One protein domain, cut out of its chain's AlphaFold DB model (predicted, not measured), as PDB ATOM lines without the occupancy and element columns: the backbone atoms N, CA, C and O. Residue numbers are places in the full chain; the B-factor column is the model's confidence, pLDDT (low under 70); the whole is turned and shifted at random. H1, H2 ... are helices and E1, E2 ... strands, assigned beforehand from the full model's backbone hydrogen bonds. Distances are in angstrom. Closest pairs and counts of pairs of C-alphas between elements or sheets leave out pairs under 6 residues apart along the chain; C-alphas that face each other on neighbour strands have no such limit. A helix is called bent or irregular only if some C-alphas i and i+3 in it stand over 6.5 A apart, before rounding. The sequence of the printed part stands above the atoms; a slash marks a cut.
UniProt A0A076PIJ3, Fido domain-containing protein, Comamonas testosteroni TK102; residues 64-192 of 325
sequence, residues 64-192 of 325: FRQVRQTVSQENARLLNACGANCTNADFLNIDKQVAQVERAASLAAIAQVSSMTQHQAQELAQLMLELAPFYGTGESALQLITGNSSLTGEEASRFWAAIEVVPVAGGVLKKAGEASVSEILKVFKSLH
ATOM      1  N   PHE A  64     -52.710  63.982 169.505       56.47
ATOM      2  CA  PHE A  64     -51.602  63.141 169.056       56.47
ATOM      3  C   PHE A  64     -50.241  63.778 169.385       56.47
ATOM      4  O   PHE A  64     -49.930  64.879 168.933       56.47
ATOM      5  N   ARG A  65     -49.376  63.066 170.126       51.34
ATOM      6  CA  ARG A  65     -48.029  63.563 170.485       51.34
ATOM      7  C   ARG A  65     -47.191  63.905 169.249       51.34
ATOM      8  O   ARG A  65     -46.560  64.956 169.243       51.34
ATOM      9  N   GLN A  66     -47.210  63.043 168.233       58.69
ATOM     10  CA  GLN A  66     -46.482  63.263 166.979       58.69
ATOM     11  C   GLN A  66     -46.939  64.544 166.271       58.69
ATOM     12  O   GLN A  66     -46.111  65.325 165.824       58.69
ATOM     13  N   VAL A  67     -48.243  64.837 166.285       64.56
ATOM     14  CA  VAL A  67     -48.781  66.064 165.691       64.56
ATOM     15  C   VAL A  67     -48.334  67.285 166.484       64.56
ATOM     16  O   VAL A  67     -47.865  68.239 165.879       64.56
ATOM     17  N   ARG A  68     -48.376  67.250 167.823       61.72
ATOM     18  CA  ARG A  68     -47.854  68.359 168.644       61.72
ATOM     19  C   ARG A  68     -46.379  68.644 168.358       61.72
ATOM     20  O   ARG A  68     -45.980  69.804 168.315       61.72
ATOM     21  N   GLN A  69     -45.576  67.598 168.151       57.78
ATOM     22  CA  GLN A  69     -44.165  67.730 167.785       57.78
ATOM     23  C   GLN A  69     -44.001  68.357 166.397       57.78
ATOM     24  O   GLN A  69     -43.294  69.355 166.286       57.78
ATOM     25  N   THR A  70     -44.693  67.841 165.378       65.25
ATOM     26  CA  THR A  70     -44.707  68.410 164.019       65.25
ATOM     27  C   THR A  70     -45.117  69.880 164.031       65.25
ATOM     28  O   THR A  70     -44.432  70.726 163.467       65.25
ATOM     29  N   VAL A  71     -46.217  70.200 164.711       69.56
ATOM     30  CA  VAL A  71     -46.788  71.548 164.798       69.56
ATOM     31  C   VAL A  71     -45.837  72.504 165.512       69.56
ATOM     32  O   VAL A  71     -45.609  73.612 165.037       69.56
ATOM     33  N   SER A  72     -45.225  72.073 166.619       61.62
ATOM     34  CA  SER A  72     -44.249  72.884 167.351       61.62
ATOM     35  C   SER A  72     -42.977  73.137 166.533       61.62
ATOM     36  O   SER A  72     -42.475  74.262 166.512       61.62
ATOM     37  N   GLN A  73     -42.477  72.119 165.825       63.12
ATOM     38  CA  GLN A  73     -41.317  72.246 164.939       63.12
ATOM     39  C   GLN A  73     -41.609  73.179 163.760       63.12
ATOM     40  O   GLN A  73     -40.783  74.032 163.437       63.12
ATOM     41  N   GLU A  74     -42.788  73.059 163.153       67.06
ATOM     42  CA  GLU A  74     -43.194  73.899 162.029       67.06
ATOM     43  C   GLU A  74     -43.428  75.349 162.453       67.06
ATOM     44  O   GLU A  74     -42.959  76.267 161.780       67.06
ATOM     45  N   ASN A  75     -44.053  75.572 163.614       70.25
ATOM     46  CA  ASN A  75     -44.197  76.914 164.164       70.25
ATOM     47  C   ASN A  75     -42.828  77.567 164.398       70.25
ATOM     48  O   ASN A  75     -42.578  78.688 163.956       70.25
ATOM     49  N   ALA A  76     -41.889  76.836 165.008       61.91
ATOM     50  CA  ALA A  76     -40.526  77.322 165.200       61.91
ATOM     51  C   ALA A  76     -39.826  77.619 163.862       61.91
ATOM     52  O   ALA A  76     -39.130  78.629 163.740       61.91
ATOM     53  N   ARG A  77     -40.018  76.779 162.837       70.50
ATOM     54  CA  ARG A  77     -39.455  76.988 161.495       70.50
ATOM     55  C   ARG A  77     -39.992  78.267 160.848       70.50
ATOM     56  O   ARG A  77     -39.194  79.047 160.334       70.50
ATOM     57  N   LEU A  78     -41.306  78.493 160.887       71.81
ATOM     58  CA  LEU A  78     -41.956  79.671 160.301       71.81
ATOM     59  C   LEU A  78     -41.573  80.961 161.029       71.81
ATOM     60  O   LEU A  78     -41.220  81.950 160.384       71.81
ATOM     61  N   LEU A  79     -41.538  80.933 162.362       64.62
ATOM     62  CA  LEU A  79     -41.073  82.057 163.173       64.62
ATOM     63  C   LEU A  79     -39.604  82.403 162.881       64.62
ATOM     64  O   LEU A  79     -39.256  83.578 162.756       64.62
ATOM     65  N   ASN A  80     -38.746  81.393 162.711       64.12
ATOM     66  CA  ASN A  80     -37.346  81.593 162.332       64.12
ATOM     67  C   ASN A  80     -37.194  82.118 160.896       64.12
ATOM     68  O   ASN A  80     -36.329  82.956 160.650       64.12
ATOM     69  N   ALA A  81     -38.025  81.652 159.959       67.88
ATOM     70  CA  ALA A  81     -38.028  82.125 158.574       67.88
ATOM     71  C   ALA A  81     -38.474  83.592 158.464       67.88
ATOM     72  O   ALA A  81     -37.947  84.332 157.636       67.88
ATOM     73  N   CYS A  82     -39.406  84.018 159.320       73.38
ATOM     74  CA  CYS A  82     -39.851  85.406 159.410       73.38
ATOM     75  C   CYS A  82     -38.755  86.337 159.968       73.38
ATOM     76  O   CYS A  82     -38.572  87.466 159.506       73.38
ATOM     77  N   GLY A  83     -37.982  85.848 160.942       62.41
ATOM     78  CA  GLY A  83     -36.848  86.567 161.519       62.41
ATOM     79  C   GLY A  83     -37.248  87.797 162.348       62.41
ATOM     80  O   GLY A  83     -38.373  87.930 162.822       62.41
ATOM     81  N   ALA A  84     -36.302  88.719 162.546       60.38
ATOM     82  CA  ALA A  84     -36.457  89.851 163.469       60.38
ATOM     83  C   ALA A  84     -37.466  90.931 163.019       60.38
ATOM     84  O   ALA A  84     -37.815  91.797 163.817       60.38
ATOM     85  N   ASN A  85     -37.932  90.887 161.767       66.25
ATOM     86  CA  ASN A  85     -38.837  91.886 161.186       66.25
ATOM     87  C   ASN A  85     -40.298  91.411 161.118       66.25
ATOM     88  O   ASN A  85     -41.103  92.029 160.423       66.25
ATOM     89  N   CYS A  86     -40.636  90.320 161.809       67.69
ATOM     90  CA  CYS A  86     -41.980  89.753 161.796       67.69
ATOM     91  C   CYS A  86     -43.012  90.747 162.347       67.69
ATOM     92  O   CYS A  86     -42.883  91.234 163.474       67.69
ATOM     93  N   THR A  87     -44.034  91.066 161.553       76.56
ATOM     94  CA  THR A  87     -45.126  91.954 161.965       76.56
ATOM     95  C   THR A  87     -46.244  91.170 162.655       76.56
ATOM     96  O   THR A  87     -46.352  89.956 162.507       76.56
ATOM     97  N   ASN A  88     -47.148  91.857 163.363       70.75
ATOM     98  CA  ASN A  88     -48.340  91.214 163.942       70.75
ATOM     99  C   ASN A  88     -49.204  90.498 162.891       70.75
ATOM    100  O   ASN A  88     -49.800  89.468 163.190       70.75
ATOM    101  N   ALA A  89     -49.261  91.016 161.661       72.12
ATOM    102  CA  ALA A  89     -49.968  90.349 160.573       72.12
ATOM    103  C   ALA A  89     -49.278  89.036 160.169       72.12
ATOM    104  O   ALA A  89     -49.957  88.055 159.875       72.12
ATOM    105  N   ASP A  90     -47.946  88.996 160.209       75.88
ATOM    106  CA  ASP A  90     -47.175  87.788 159.915       75.88
ATOM    107  C   ASP A  90     -47.379  86.721 160.993       75.88
ATOM    108  O   ASP A  90     -47.611  85.566 160.650       75.88
ATOM    109  N   PHE A  91     -47.407  87.100 162.277       69.19
ATOM    110  CA  PHE A  91     -47.734  86.172 163.367       69.19
ATOM    111  C   PHE A  91     -49.119  85.535 163.186       69.19
ATOM    112  O   PHE A  91     -49.242  84.316 163.240       69.19
ATOM    113  N   LEU A  92     -50.147  86.330 162.864       76.81
ATOM    114  CA  LEU A  92     -51.496  85.808 162.605       76.81
ATOM    115  C   LEU A  92     -51.546  84.867 161.388       76.81
ATOM    116  O   LEU A  92     -52.303  83.893 161.379       76.81
ATOM    117  N   ASN A  93     -50.751  85.150 160.355       80.94
ATOM    118  CA  ASN A  93     -50.648  84.282 159.183       80.94
ATOM    119  C   ASN A  93     -49.948  82.959 159.521       80.94
ATOM    120  O   ASN A  93     -50.412  81.905 159.086       80.94
ATOM    121  N   ILE A  94     -48.880  83.010 160.323       76.12
ATOM    122  CA  ILE A  94     -48.168  81.830 160.821       76.12
ATOM    123  C   ILE A  94     -49.110  80.977 161.674       76.12
ATOM    124  O   ILE A  94     -49.266  79.795 161.382       76.12
ATOM    125  N   ASP A  95     -49.829  81.566 162.632       72.12
ATOM    126  CA  ASP A  95     -50.800  80.847 163.469       72.12
ATOM    127  C   ASP A  95     -51.872  80.147 162.631       72.12
ATOM    128  O   ASP A  95     -52.212  78.985 162.866       72.12
ATOM    129  N   LYS A  96     -52.396  80.831 161.608       80.75
ATOM    130  CA  LYS A  96     -53.390  80.254 160.700       80.75
ATOM    131  C   LYS A  96     -52.822  79.065 159.922       80.75
ATOM    132  O   LYS A  96     -53.497  78.039 159.818       80.75
ATOM    133  N   GLN A  97     -51.606  79.194 159.395       81.50
ATOM    134  CA  GLN A  97     -50.934  78.133 158.648       81.50
ATOM    135  C   GLN A  97     -50.630  76.929 159.547       81.50
ATOM    136  O   GLN A  97     -50.936  75.790 159.189       81.50
ATOM    137  N   VAL A  98     -50.094  77.165 160.742       77.62
ATOM    138  CA  VAL A  98     -49.780  76.120 161.723       77.62
ATOM    139  C   VAL A  98     -51.060  75.417 162.201       77.62
ATOM    140  O   VAL A  98     -51.081  74.192 162.311       77.62
ATOM    141  N   ALA A  99     -52.173  76.141 162.360       79.38
ATOM    142  CA  ALA A  99     -53.475  75.548 162.671       79.38
ATOM    143  C   ALA A  99     -54.052  74.675 161.541       79.38
ATOM    144  O   ALA A  99     -54.841  73.763 161.804       79.38
ATOM    145  N   GLN A 100     -53.713  74.955 160.279       83.25
ATOM    146  CA  GLN A 100     -54.068  74.088 159.149       83.25
ATOM    147  C   GLN A 100     -53.204  72.821 159.142       83.25
ATOM    148  O   GLN A 100     -53.738  71.729 158.944       83.25
ATOM    149  N   VAL A 101     -51.901  72.943 159.436       82.44
ATOM    150  CA  VAL A 101     -50.990  71.794 159.603       82.44
ATOM    151  C   VAL A 101     -51.467  70.889 160.733       82.44
ATOM    152  O   VAL A 101     -51.575  69.681 160.537       82.44
ATOM    153  N   GLU A 102     -51.819  71.459 161.888       79.94
ATOM    154  CA  GLU A 102     -52.348  70.710 163.028       79.94
ATOM    155  C   GLU A 102     -53.583  69.889 162.657       79.94
ATOM    156  O   GLU A 102     -53.669  68.704 162.993       79.94
ATOM    157  N   ARG A 103     -54.539  70.503 161.952       81.06
ATOM    158  CA  ARG A 103     -55.759  69.818 161.520       81.06
ATOM    159  C   ARG A 103     -55.455  68.695 160.534       81.06
ATOM    160  O   ARG A 103     -55.930  67.580 160.733       81.06
ATOM    161  N   ALA A 104     -54.621  68.953 159.528       80.50
ATOM    162  CA  ALA A 104     -54.257  67.952 158.528       80.50
ATOM    163  C   ALA A 104     -53.510  66.764 159.151       80.50
ATOM    164  O   ALA A 104     -53.864  65.610 158.914       80.50
ATOM    165  N   ALA A 105     -52.532  67.037 160.015       75.88
ATOM    166  CA  ALA A 105     -51.756  66.018 160.710       75.88
ATOM    167  C   ALA A 105     -52.601  65.234 161.732       75.88
ATOM    168  O   ALA A 105     -52.437  64.024 161.878       75.88
ATOM    169  N   SER A 106     -53.566  65.881 162.393       76.44
ATOM    170  CA  SER A 106     -54.515  65.191 163.279       76.44
ATOM    171  C   SER A 106     -55.439  64.255 162.497       76.44
ATOM    172  O   SER A 106     -55.650  63.122 162.917       76.44
ATOM    173  N   LEU A 107     -55.949  64.682 161.338       76.19
ATOM    174  CA  LEU A 107     -56.756  63.830 160.456       76.19
ATOM    175  C   LEU A 107     -55.943  62.658 159.890       76.19
ATOM    176  O   LEU A 107     -56.450  61.539 159.830       76.19
ATOM    177  N   ALA A 108     -54.677  62.889 159.541       75.25
ATOM    178  CA  ALA A 108     -53.750  61.841 159.127       75.25
ATOM    179  C   ALA A 108     -53.502  60.818 160.246       75.25
ATOM    180  O   ALA A 108     -53.559  59.612 160.014       75.25
ATOM    181  N   ALA A 109     -53.301  61.282 161.478       70.69
ATOM    182  CA  ALA A 109     -53.120  60.404 162.626       70.69
ATOM    183  C   ALA A 109     -54.402  59.611 162.959       70.69
ATOM    184  O   ALA A 109     -54.321  58.419 163.252       70.69
ATOM    185  N   ILE A 110     -55.593  60.214 162.819       70.50
ATOM    186  CA  ILE A 110     -56.888  59.505 162.893       70.50
ATOM    187  C   ILE A 110     -56.944  58.392 161.838       70.50
ATOM    188  O   ILE A 110     -57.301  57.263 162.165       70.50
ATOM    189  N   ALA A 111     -56.539  58.677 160.599       67.19
ATOM    190  CA  ALA A 111     -56.522  57.703 159.507       67.19
ATOM    191  C   ALA A 111     -55.639  56.475 159.785       67.19
ATOM    192  O   ALA A 111     -55.905  55.382 159.282       67.19
ATOM    193  N   GLN A 112     -54.573  56.656 160.567       67.06
ATOM    194  CA  GLN A 112     -53.644  55.587 160.927       67.06
ATOM    195  C   GLN A 112     -54.223  54.656 162.001       67.06
ATOM    196  O   GLN A 112     -54.040  53.442 161.917       67.06
ATOM    197  N   VAL A 113     -54.926  55.207 162.997       59.84
ATOM    198  CA  VAL A 113     -55.323  54.454 164.202       59.84
ATOM    199  C   VAL A 113     -56.801  54.072 164.254       59.84
ATOM    200  O   VAL A 113     -57.179  53.183 165.017       59.84
ATOM    201  N   SER A 114     -57.659  54.714 163.463       63.38
ATOM    202  CA  SER A 114     -59.107  54.497 163.510       63.38
ATOM    203  C   SER A 114     -59.771  54.647 162.137       63.38
ATOM    204  O   SER A 114     -59.120  54.711 161.095       63.38
ATOM    205  N   SER A 115     -61.103  54.589 162.113       63.47
ATOM    206  CA  SER A 115     -61.895  54.849 160.914       63.47
ATOM    207  C   SER A 115     -62.172  56.345 160.779       63.47
ATOM    208  O   SER A 115     -62.758  56.940 161.681       63.47
ATOM    209  N   MET A 116     -61.823  56.924 159.632       64.62
ATOM    210  CA  MET A 116     -62.236  58.281 159.268       64.62
ATOM    211  C   MET A 116     -63.683  58.315 158.768       64.62
ATOM    212  O   MET A 116     -64.165  57.360 158.158       64.62
ATOM    213  N   THR A 117     -64.359  59.444 158.964       75.12
ATOM    214  CA  THR A 117     -65.636  59.746 158.305       75.12
ATOM    215  C   THR A 117     -65.416  60.311 156.898       75.12
ATOM    216  O   THR A 117     -64.347  60.832 156.580       75.12
ATOM    217  N   GLN A 118     -66.454  60.272 156.053       72.88
ATOM    218  CA  GLN A 118     -66.412  60.892 154.719       72.88
ATOM    219  C   GLN A 118     -66.121  62.397 154.798       72.88
ATOM    220  O   GLN A 118     -65.343  62.922 154.005       72.88
ATOM    221  N   HIS A 119     -66.680  63.077 155.802       72.25
ATOM    222  CA  HIS A 119     -66.404  64.489 156.055       72.25
ATOM    223  C   HIS A 119     -64.928  64.724 156.399       72.25
ATOM    224  O   HIS A 119     -64.295  65.607 155.832       72.25
ATOM    225  N   GLN A 120     -64.351  63.902 157.280       74.69
ATOM    226  CA  GLN A 120     -62.936  63.993 157.657       74.69
ATOM    227  C   GLN A 120     -61.997  63.750 156.468       74.69
ATOM    228  O   GLN A 120     -60.968  64.409 156.350       74.69
ATOM    229  N   ALA A 121     -62.347  62.826 155.571       70.62
ATOM    230  CA  ALA A 121     -61.584  62.580 154.349       70.62
ATOM    231  C   ALA A 121     -61.626  63.778 153.385       70.62
ATOM    232  O   ALA A 121     -60.597  64.163 152.828       70.62
ATOM    233  N   GLN A 122     -62.797  64.397 153.215       75.75
ATOM    234  CA  GLN A 122     -62.950  65.603 152.397       75.75
ATOM    235  C   GLN A 122     -62.209  66.804 153.002       75.75
ATOM    236  O   GLN A 122     -61.570  67.558 152.269       75.75
ATOM    237  N   GLU A 123     -62.261  66.957 154.326       79.81
ATOM    238  CA  GLU A 123     -61.544  68.001 155.058       79.81
ATOM    239  C   GLU A 123     -60.027  67.837 154.922       79.81
ATOM    240  O   GLU A 123     -59.334  68.800 154.595       79.81
ATOM    241  N   LEU A 124     -59.511  66.612 155.070       80.81
ATOM    242  CA  LEU A 124     -58.096  66.318 154.856       80.81
ATOM    243  C   LEU A 124     -57.663  66.678 153.429       80.81
ATOM    244  O   LEU A 124     -56.639  67.332 153.245       80.81
ATOM    245  N   ALA A 125     -58.450  66.296 152.420       79.31
ATOM    246  CA  ALA A 125     -58.149  66.618 151.028       79.31
ATOM    247  C   ALA A 125     -58.087  68.135 150.783       79.31
ATOM    248  O   ALA A 125     -57.181  68.622 150.106       79.31
ATOM    249  N   GLN A 126     -59.026  68.886 151.365       80.62
ATOM    250  CA  GLN A 126     -59.067  70.342 151.259       80.62
ATOM    251  C   GLN A 126     -57.855  70.994 151.937       80.62
ATOM    252  O   GLN A 126     -57.192  71.833 151.332       80.62
ATOM    253  N   LEU A 127     -57.518  70.564 153.156       82.31
ATOM    254  CA  LEU A 127     -56.356  71.073 153.884       82.31
ATOM    255  C   LEU A 127     -55.053  70.782 153.138       82.31
ATOM    256  O   LEU A 127     -54.182  71.642 153.068       82.31
ATOM    257  N   MET A 128     -54.922  69.609 152.519       80.88
ATOM    258  CA  MET A 128     -53.728  69.268 151.743       80.88
ATOM    259  C   MET A 128     -53.564  70.127 150.487       80.88
ATOM    260  O   MET A 128     -52.440  70.500 150.155       80.88
ATOM    261  N   LEU A 129     -54.661  70.496 149.821       79.81
ATOM    262  CA  LEU A 129     -54.632  71.441 148.699       79.81
ATOM    263  C   LEU A 129     -54.245  72.857 149.144       79.81
ATOM    264  O   LEU A 129     -53.530  73.547 148.422       79.81
ATOM    265  N   GLU A 130     -54.699  73.281 150.324       81.50
ATOM    266  CA  GLU A 130     -54.362  74.587 150.899       81.50
ATOM    267  C   GLU A 130     -52.912  74.658 151.383       81.50
ATOM    268  O   GLU A 130     -52.272  75.695 151.237       81.50
ATOM    269  N   LEU A 131     -52.383  73.562 151.932       79.12
ATOM    270  CA  LEU A 131     -51.018  73.490 152.447       79.12
ATOM    271  C   LEU A 131     -49.985  73.329 151.324       79.12
ATOM    272  O   LEU A 131     -48.905  73.907 151.413       79.12
ATOM    273  N   ALA A 132     -50.295  72.591 150.254       74.81
ATOM    274  CA  ALA A 132     -49.324  72.252 149.208       74.81
ATOM    275  C   ALA A 132     -48.511  73.442 148.640       74.81
ATOM    276  O   ALA A 132     -47.289  73.300 148.534       74.81
ATOM    277  N   PRO A 133     -49.095  74.625 148.345       77.00
ATOM    278  CA  PRO A 133     -48.336  75.784 147.866       77.00
ATOM    279  C   PRO A 133     -47.253  76.278 148.836       77.00
ATOM    280  O   PRO A 133     -46.262  76.855 148.398       77.00
ATOM    281  N   PHE A 134     -47.421  76.052 150.142       72.56
ATOM    282  CA  PHE A 134     -46.487  76.511 151.174       72.56
ATOM    283  C   PHE A 134     -45.310  75.556 151.394       72.56
ATOM    284  O   PHE A 134     -44.250  75.990 151.844       72.56
ATOM    285  N   TYR A 135     -45.478  74.272 151.066       73.19
ATOM    286  CA  TYR A 135     -44.481  73.222 151.331       73.19
ATOM    287  C   TYR A 135     -43.793  72.699 150.063       73.19
ATOM    288  O   TYR A 135     -42.952  71.803 150.129       73.19
ATOM    289  N   GLY A 136     -44.086  73.304 148.910       68.06
ATOM    290  CA  GLY A 136     -43.333  73.169 147.662       68.06
ATOM    291  C   GLY A 136     -43.676  71.931 146.837       68.06
ATOM    292  O   GLY A 136     -43.914  72.056 145.639       68.06
ATOM    293  N   THR A 137     -43.723  70.748 147.452       69.00
ATOM    294  CA  THR A 137     -44.098  69.495 146.774       69.00
ATOM    295  C   THR A 137     -45.171  68.749 147.552       69.00
ATOM    296  O   THR A 137     -45.335  68.940 148.763       69.00
ATOM    297  N   GLY A 138     -45.913  67.886 146.855       66.19
ATOM    298  CA  GLY A 138     -46.916  67.052 147.502       66.19
ATOM    299  C   GLY A 138     -46.289  66.072 148.502       66.19
ATOM    300  O   GLY A 138     -46.865  65.779 149.545       66.19
ATOM    301  N   GLU A 139     -45.072  65.621 148.220       66.75
ATOM    302  CA  GLU A 139     -44.242  64.795 149.085       66.75
ATOM    303  C   GLU A 139     -43.909  65.532 150.382       66.75
ATOM    304  O   GLU A 139     -44.190  65.013 151.456       66.75
ATOM    305  N   SER A 140     -43.379  66.756 150.303       69.88
ATOM    306  CA  SER A 140     -43.018  67.558 151.480       69.88
ATOM    307  C   SER A 140     -44.227  67.860 152.368       69.88
ATOM    308  O   SER A 140     -44.136  67.773 153.592       69.88
ATOM    309  N   ALA A 141     -45.375  68.184 151.761       73.19
ATOM    310  CA  ALA A 141     -46.617  68.403 152.498       73.19
ATOM    311  C   ALA A 141     -47.066  67.123 153.221       73.19
ATOM    312  O   ALA A 141     -47.473  67.176 154.380       73.19
ATOM    313  N   LEU A 142     -46.956  65.967 152.559       71.94
ATOM    314  CA  LEU A 142     -47.329  64.681 153.137       71.94
ATOM    315  C   LEU A 142     -46.348  64.227 154.229       71.94
ATOM    316  O   LEU A 142     -46.783  63.730 155.263       71.94
ATOM    317  N   GLN A 143     -45.044  64.442 154.048       71.44
ATOM    318  CA  GLN A 143     -44.014  64.172 155.061       71.44
ATOM    319  C   GLN A 143     -44.264  65.001 156.322       71.44
ATOM    320  O   GLN A 143     -44.229  64.465 157.427       71.44
ATOM    321  N   LEU A 144     -44.617  66.281 156.157       72.50
ATOM    322  CA  LEU A 144     -44.971  67.151 157.273       72.50
ATOM    323  C   LEU A 144     -46.147  66.580 158.074       72.50
ATOM    324  O   LEU A 144     -46.028  66.392 159.281       72.50
ATOM    325  N   ILE A 145     -47.273  66.275 157.422       74.94
ATOM    326  CA  ILE A 145     -48.489  65.860 158.141       74.94
ATOM    327  C   ILE A 145     -48.435  64.423 158.673       74.94
ATOM    328  O   ILE A 145     -49.157  64.093 159.610       74.94
ATOM    329  N   THR A 146     -47.598  63.567 158.085       70.25
ATOM    330  CA  THR A 146     -47.421  62.178 158.538       70.25
ATOM    331  C   THR A 146     -46.341  62.047 159.603       70.25
ATOM    332  O   THR A 146     -46.401  61.114 160.396       70.25
ATOM    333  N   GLY A 147     -45.383  62.976 159.640       64.88
ATOM    334  CA  GLY A 147     -44.174  62.864 160.454       64.88
ATOM    335  C   GLY A 147     -43.118  61.926 159.857       64.88
ATOM    336  O   GLY A 147     -42.030  61.813 160.422       64.88
ATOM    337  N   ASN A 148     -43.397  61.289 158.714       65.69
ATOM    338  CA  ASN A 148     -42.473  60.363 158.072       65.69
ATOM    339  C   ASN A 148     -41.398  61.153 157.325       65.69
ATOM    340  O   ASN A 148     -41.683  61.923 156.407       65.69
ATOM    341  N   SER A 149     -40.139  60.923 157.690       57.06
ATOM    342  CA  SER A 149     -38.987  61.607 157.083       57.06
ATOM    343  C   SER A 149     -38.574  61.035 155.720       57.06
ATOM    344  O   SER A 149     -37.830  61.676 154.980       57.06
ATOM    345  N   SER A 150     -39.072  59.848 155.359       58.47
ATOM    346  CA  SER A 150     -38.779  59.175 154.091       58.47
ATOM    347  C   SER A 150     -40.056  58.634 153.447       58.47
ATOM    348  O   SER A 150     -40.441  57.490 153.678       58.47
ATOM    349  N   LEU A 151     -40.710  59.462 152.633       63.56
ATOM    350  CA  LEU A 151     -41.785  59.023 151.739       63.56
ATOM    351  C   LEU A 151     -41.243  58.838 150.325       63.56
ATOM    352  O   LEU A 151     -40.558  59.712 149.793       63.56
ATOM    353  N   THR A 152     -41.568  57.708 149.707       70.31
ATOM    354  CA  THR A 152     -41.290  57.460 148.292       70.31
ATOM    355  C   THR A 152     -42.269  58.244 147.411       70.31
ATOM    356  O   THR A 152     -43.417  58.491 147.789       70.31
ATOM    357  N   GLY A 153     -41.853  58.603 146.192       67.75
ATOM    358  CA  GLY A 153     -42.751  59.266 145.230       67.75
ATOM    359  C   GLY A 153     -43.972  58.411 144.860       67.75
ATOM    360  O   GLY A 153     -45.038  58.939 144.543       67.75
ATOM    361  N   GLU A 154     -43.858  57.083 144.964       73.25
ATOM    362  CA  GLU A 154     -44.972  56.157 144.756       73.25
ATOM    363  C   GLU A 154     -46.007  56.246 145.890       73.25
ATOM    364  O   GLU A 154     -47.208  56.276 145.628       73.25
ATOM    365  N   GLU A 155     -45.570  56.344 147.146       71.31
ATOM    366  CA  GLU A 155     -46.455  56.525 148.304       71.31
ATOM    367  C   GLU A 155     -47.193  57.864 148.272       71.31
ATOM    368  O   GLU A 155     -48.407  57.904 148.489       71.31
ATOM    369  N   ALA A 156     -46.491  58.946 147.929       71.88
ATOM    370  CA  ALA A 156     -47.120  60.246 147.734       71.88
ATOM    371  C   ALA A 156     -48.139  60.200 146.587       71.88
ATOM    372  O   ALA A 156     -49.264  60.666 146.740       71.88
ATOM    373  N   SER A 157     -47.798  59.559 145.466       74.44
ATOM    374  CA  SER A 157     -48.718  59.403 144.331       74.44
ATOM    375  C   SER A 157     -49.986  58.632 144.705       74.44
ATOM    376  O   SER A 157     -51.083  59.032 144.317       74.44
ATOM    377  N   ARG A 158     -49.865  57.557 145.499       79.19
ATOM    378  CA  ARG A 158     -51.028  56.813 146.017       79.19
ATOM    379  C   ARG A 158     -51.892  57.672 146.933       79.19
ATOM    380  O   ARG A 158     -53.113  57.580 146.858       79.19
ATOM    381  N   PHE A 159     -51.281  58.505 147.774       81.44
ATOM    382  CA  PHE A 159     -52.012  59.438 148.627       81.44
ATOM    383  C   PHE A 159     -52.815  60.452 147.806       81.44
ATOM    384  O   PHE A 159     -54.020  60.585 148.014       81.44
ATOM    385  N   TRP A 160     -52.173  61.125 146.846       78.12
ATOM    386  CA  TRP A 160     -52.832  62.115 145.989       78.12
ATOM    387  C   TRP A 160     -53.979  61.492 145.190       78.12
ATOM    388  O   TRP A 160     -55.074  62.050 145.156       78.12
ATOM    389  N   ALA A 161     -53.783  60.279 144.663       79.31
ATOM    390  CA  ALA A 161     -54.849  59.513 144.026       79.31
ATOM    391  C   ALA A 161     -55.999  59.174 144.995       79.31
ATOM    392  O   ALA A 161     -57.163  59.315 144.634       79.31
ATOM    393  N   ALA A 162     -55.702  58.783 146.239       75.56
ATOM    394  CA  ALA A 162     -56.713  58.424 147.237       75.56
ATOM    395  C   ALA A 162     -57.604  59.605 147.663       75.56
ATOM    396  O   ALA A 162     -58.785  59.418 147.973       75.56
ATOM    397  N   ILE A 163     -57.055  60.822 147.663       75.44
ATOM    398  CA  ILE A 163     -57.825  62.050 147.901       75.44
ATOM    399  C   ILE A 163     -58.407  62.656 146.609       75.44
ATOM    400  O   ILE A 163     -58.947  63.762 146.652       75.44
ATOM    401  N   GLU A 164     -58.316  61.940 145.482       75.00
ATOM    402  CA  GLU A 164     -58.772  62.366 144.152       75.00
ATOM    403  C   GLU A 164     -58.182  63.720 143.727       75.00
ATOM    404  O   GLU A 164     -58.870  64.611 143.220       75.00
ATOM    405  N   VAL A 165     -56.883  63.900 143.957       72.25
ATOM    406  CA  VAL A 165     -56.112  65.075 143.556       72.25
ATOM    407  C   VAL A 165     -55.036  64.647 142.570       72.25
ATOM    408  O   VAL A 165     -54.259  63.732 142.826       72.25
ATOM    409  N   VAL A 166     -54.963  65.343 141.439       66.88
ATOM    410  CA  VAL A 166     -53.984  65.055 140.385       66.88
ATOM    411  C   VAL A 166     -53.046  66.247 140.223       66.88
ATOM    412  O   VAL A 166     -53.527  67.380 140.078       66.88
ATOM    413  N   PRO A 167     -51.720  66.029 140.219       59.97
ATOM    414  CA  PRO A 167     -50.782  67.050 139.783       59.97
ATOM    415  C   PRO A 167     -50.957  67.295 138.280       59.97
ATOM    416  O   PRO A 167     -50.911  66.366 137.472       59.97
ATOM    417  N   VAL A 168     -51.164  68.551 137.891       64.94
ATOM    418  CA  VAL A 168     -51.145  68.994 136.489       64.94
ATOM    419  C   VAL A 168     -49.795  69.631 136.148       64.94
ATOM    420  O   VAL A 168     -48.991  69.951 137.029       64.94
ATOM    421  N   ALA A 169     -49.525  69.804 134.852       52.25
ATOM    422  CA  ALA A 169     -48.293  70.428 134.373       52.25
ATOM    423  C   ALA A 169     -48.037  71.773 135.085       52.25
ATOM    424  O   ALA A 169     -48.914  72.635 135.123       52.25
ATOM    425  N   GLY A 170     -46.837  71.934 135.655       57.28
ATOM    426  CA  GLY A 170     -46.452  73.112 136.445       57.28
ATOM    427  C   GLY A 170     -46.534  72.947 137.968       57.28
ATOM    428  O   GLY A 170     -46.328  73.927 138.674       57.28
ATOM    429  N   GLY A 171     -46.818  71.744 138.488       56.62
ATOM    430  CA  GLY A 171     -46.811  71.463 139.935       56.62
ATOM    431  C   GLY A 171     -48.083  71.897 140.671       56.62
ATOM    432  O   GLY A 171     -48.153  71.818 141.894       56.62
ATOM    433  N   VAL A 172     -49.102  72.340 139.933       61.69
ATOM    434  CA  VAL A 172     -50.405  72.708 140.490       61.69
ATOM    435  C   VAL A 172     -51.206  71.440 140.781       61.69
ATOM    436  O   VAL A 172     -51.270  70.532 139.955       61.69
ATOM    437  N   LEU A 173     -51.843  71.383 141.948       67.00
ATOM    438  CA  LEU A 173     -52.729  70.290 142.340       67.00
ATOM    439  C   LEU A 173     -54.181  70.652 142.019       67.00
ATOM    440  O   LEU A 173     -54.648  71.735 142.375       67.00
ATOM    441  N   LYS A 174     -54.911  69.748 141.357       65.50
ATOM    442  CA  LYS A 174     -56.336  69.933 141.056       65.50
ATOM    443  C   LYS A 174     -57.156  68.778 141.613       65.50
ATOM    444  O   LYS A 174     -56.847  67.615 141.364       65.50
ATOM    445  N   LYS A 175     -58.243  69.111 142.313       72.81
ATOM    446  CA  LYS A 175     -59.266  68.147 142.728       72.81
ATOM    447  C   LYS A 175     -59.977  67.587 141.489       72.81
ATOM    448  O   LYS A 175     -60.556  68.349 140.714       72.81
ATOM    449  N   ALA A 176     -59.894  66.277 141.298       69.31
ATOM    450  CA  ALA A 176     -60.513  65.523 140.210       69.31
ATOM    451  C   ALA A 176     -61.785  64.770 140.633       69.31
ATOM    452  O   ALA A 176     -62.576  64.412 139.763       69.31
ATOM    453  N   GLY A 177     -62.020  64.597 141.937       72.44
ATOM    454  CA  GLY A 177     -63.160  63.841 142.457       72.44
ATOM    455  C   GLY A 177     -63.387  64.019 143.960       72.44
ATOM    456  O   GLY A 177     -62.918  64.982 144.574       72.44
ATOM    457  N   GLU A 178     -64.155  63.103 144.551       71.00
ATOM    458  CA  GLU A 178     -64.381  63.050 145.996       71.00
ATOM    459  C   GLU A 178     -63.416  62.079 146.671       71.00
ATOM    460  O   GLU A 178     -63.275  60.937 146.252       71.00
ATOM    461  N   ALA A 179     -62.804  62.529 147.764       71.94
ATOM    462  CA  ALA A 179     -61.901  61.728 148.572       71.94
ATOM    463  C   ALA A 179     -62.535  60.388 148.992       71.94
ATOM    464  O   ALA A 179     -63.645  60.354 149.535       71.94
ATOM    465  N   SER A 180     -61.806  59.291 148.781       75.38
ATOM    466  CA  SER A 180     -62.248  57.957 149.180       75.38
ATOM    467  C   SER A 180     -61.687  57.597 150.549       75.38
ATOM    468  O   SER A 180     -60.486  57.369 150.705       75.38
ATOM    469  N   VAL A 181     -62.565  57.479 151.552       66.88
ATOM    470  CA  VAL A 181     -62.181  57.060 152.911       66.88
ATOM    471  C   VAL A 181     -61.412  55.737 152.883       66.88
ATOM    472  O   VAL A 181     -60.385  55.611 153.545       66.88
ATOM    473  N   SER A 182     -61.868  54.748 152.107       67.62
ATOM    474  CA  SER A 182     -61.226  53.430 152.070       67.62
ATOM    475  C   SER A 182     -59.821  53.475 151.482       67.62
ATOM    476  O   SER A 182     -58.940  52.773 151.976       67.62
ATOM    477  N   GLU A 183     -59.596  54.294 150.453       73.62
ATOM    478  CA  GLU A 183     -58.280  54.414 149.824       73.62
ATOM    479  C   GLU A 183     -57.317  55.215 150.701       73.62
ATOM    480  O   GLU A 183     -56.172  54.806 150.884       73.62
ATOM    481  N   ILE A 184     -57.799  56.279 151.346       69.25
ATOM    482  CA  ILE A 184     -57.013  57.068 152.302       69.25
ATOM    483  C   ILE A 184     -56.538  56.187 153.460       69.25
ATOM    484  O   ILE A 184     -55.349  56.170 153.787       69.25
ATOM    485  N   LEU A 185     -57.439  55.391 154.042       67.69
ATOM    486  CA  LEU A 185     -57.094  54.476 155.130       67.69
ATOM    487  C   LEU A 185     -56.068  53.417 154.698       67.69
ATOM    488  O   LEU A 185     -55.196  53.062 155.489       67.69
ATOM    489  N   LYS A 186     -56.148  52.902 153.462       75.25
ATOM    490  CA  LYS A 186     -55.152  51.952 152.934       75.25
ATOM    491  C   LYS A 186     -53.769  52.588 152.847       75.25
ATOM    492  O   LYS A 186     -52.804  51.967 153.284       75.25
ATOM    493  N   VAL A 187     -53.690  53.817 152.334       74.88
ATOM    494  CA  VAL A 187     -52.427  54.550 152.199       74.88
ATOM    495  C   VAL A 187     -51.803  54.812 153.568       74.88
ATOM    496  O   VAL A 187     -50.654  54.447 153.798       74.88
ATOM    497  N   PHE A 188     -52.554  55.356 154.524       73.06
ATOM    498  CA  PHE A 188     -51.995  55.645 155.848       73.06
ATOM    499  C   PHE A 188     -51.562  54.386 156.613       73.06
ATOM    500  O   PHE A 188     -50.536  54.404 157.293       73.06
ATOM    501  N   LYS A 189     -52.272  53.265 156.447       71.31
ATOM    502  CA  LYS A 189     -51.860  51.972 157.018       71.31
ATOM    503  C   LYS A 189     -50.589  51.414 156.373       71.31
ATOM    504  O   LYS A 189     -49.767  50.826 157.080       71.31
ATOM    505  N   SER A 190     -50.400  51.594 155.061       70.12
ATOM    506  CA  SER A 190     -49.162  51.167 154.395       70.12
ATOM    507  C   SER A 190     -47.962  52.016 154.813       70.12
ATOM    508  O   SER A 190     -46.894  51.456 155.036       70.12
ATOM    509  N   LEU A 191     -48.154  53.324 155.014       65.88
ATOM    510  CA  LEU A 191     -47.098  54.239 155.466       65.88
ATOM    511  C   LEU A 191     -46.572  53.897 156.866       65.88
ATOM    512  O   LEU A 191     -45.377  53.996 157.120       65.88
ATOM    513  N   HIS A 192     -47.449  53.450 157.766       59.31
ATOM    514  CA  HIS A 192     -47.060  53.068 159.126       59.31
ATOM    515  C   HIS A 192     -46.379  51.688 159.192       59.31
ATOM    516  O   HIS A 192     -45.540  51.434 160.051       59.31
TER     517      HIS A 192
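What this domain is: This is residues 64 to 192 of the 325 residues of the protein "Fido domain-containing protein" of Comamonas testosteroni TK102 (UniProt A0A076PIJ3). A long helical hairpin, H1 and H2, reaches out from a cluster of crossed helices: H3 packs on residues 97 to 108 of H2, H4 on residues 101 to 109 and H6 on residues 108 to 112, while H5 packs on H4 and H6. A small strand hairpin, E1 and E2, sits at the edge of the cluster beside H3 and H5, while the turn of the helical hairpin, residues 83 to 89, sticks out at the other end. The 129 printed residues hold, in order, H1 H2 H3 H4 H5 E1 E2 H6, with one antiparallel two-stranded sheet; the class is mostly helix. The whole is compact, with a radius of gyration of the C-alphas of 14.6 A and spans of 45 by 36 by 27 A.

How they stand to each other: H1, residues 65 to 85, touches H2, residues 88 to 113, opposite ways at a shallow tilt of 19 degrees, a hairpin; the closest C-alphas are those of Val 67 and Ala 105, 5.8 A. H3, residues 118 to 135, touches residues 97 to 108 of H2 at a steep tilt of 46 degrees, closest at the C-alphas of Ala 104 and Leu 124, 5.6 A. H4, residues 138 to 146, touches H2 about perpendicular, at 75 degrees, with the C-alphas of Ala 105 and Ile 145 closest at 4.2 A. H5, residues 153 to 162, touches H4, the closest C-alphas being those of Glu 139 and Ala 156, 5.5 A. E1, residues 165 to 168, and E2, residues 172 to 175, form an antiparallel hairpin, with N 166 and O 174 3.0 A apart and N 168 and O 172 2.9 A apart, within hydrogen-bond range. The closest C-alphas of H3 and E2, those of Leu 129 and Leu 173, are 6.7 A apart. H6, residues 181 to 192, touches H5, opposite ways at a shallow tilt of 23 degrees, closest at the C-alphas of Ala 162 and Glu 183, 5.0 A. It also touches residues 108 to 112 of H2, about perpendicular at 89 degrees, with the C-alphas of Gln 112 and Phe 188 closest at 5.3 A. H1 and H6 are apart. Every O i to N i+4 pair is within hydrogen-bond range in H2, H4, H5 and H6, against 15 of 17 in H1 and 12 of 14 in H3.

Where its parts are: H1 begins at C-alpha 65, (-48.029, 63.563, 170.485), and is 31.2 A long; it is irregular, with C-alphas 81 and 84 9.3 A apart. H2 is 37.4 A long. H3, 25.4 A, is only just irregular, with C-alphas 130 and 133 6.9 A apart. H4 measures 12.1 A, H5 14.1 A, E1 9.5 A and E2 10.2 A. H6, 16.8 A, ends at C-alpha 192, (-47.060, 53.068, 159.126).

The domain as a whole: The two C-alphas farthest apart, those of Ala 84 and Ser 182, are 45.5 A apart. The printed part has no cut and no long link. Its mean pLDDT is 70.7; 53 residues are under 70, among them residues 64 to 74 and 166 to 174.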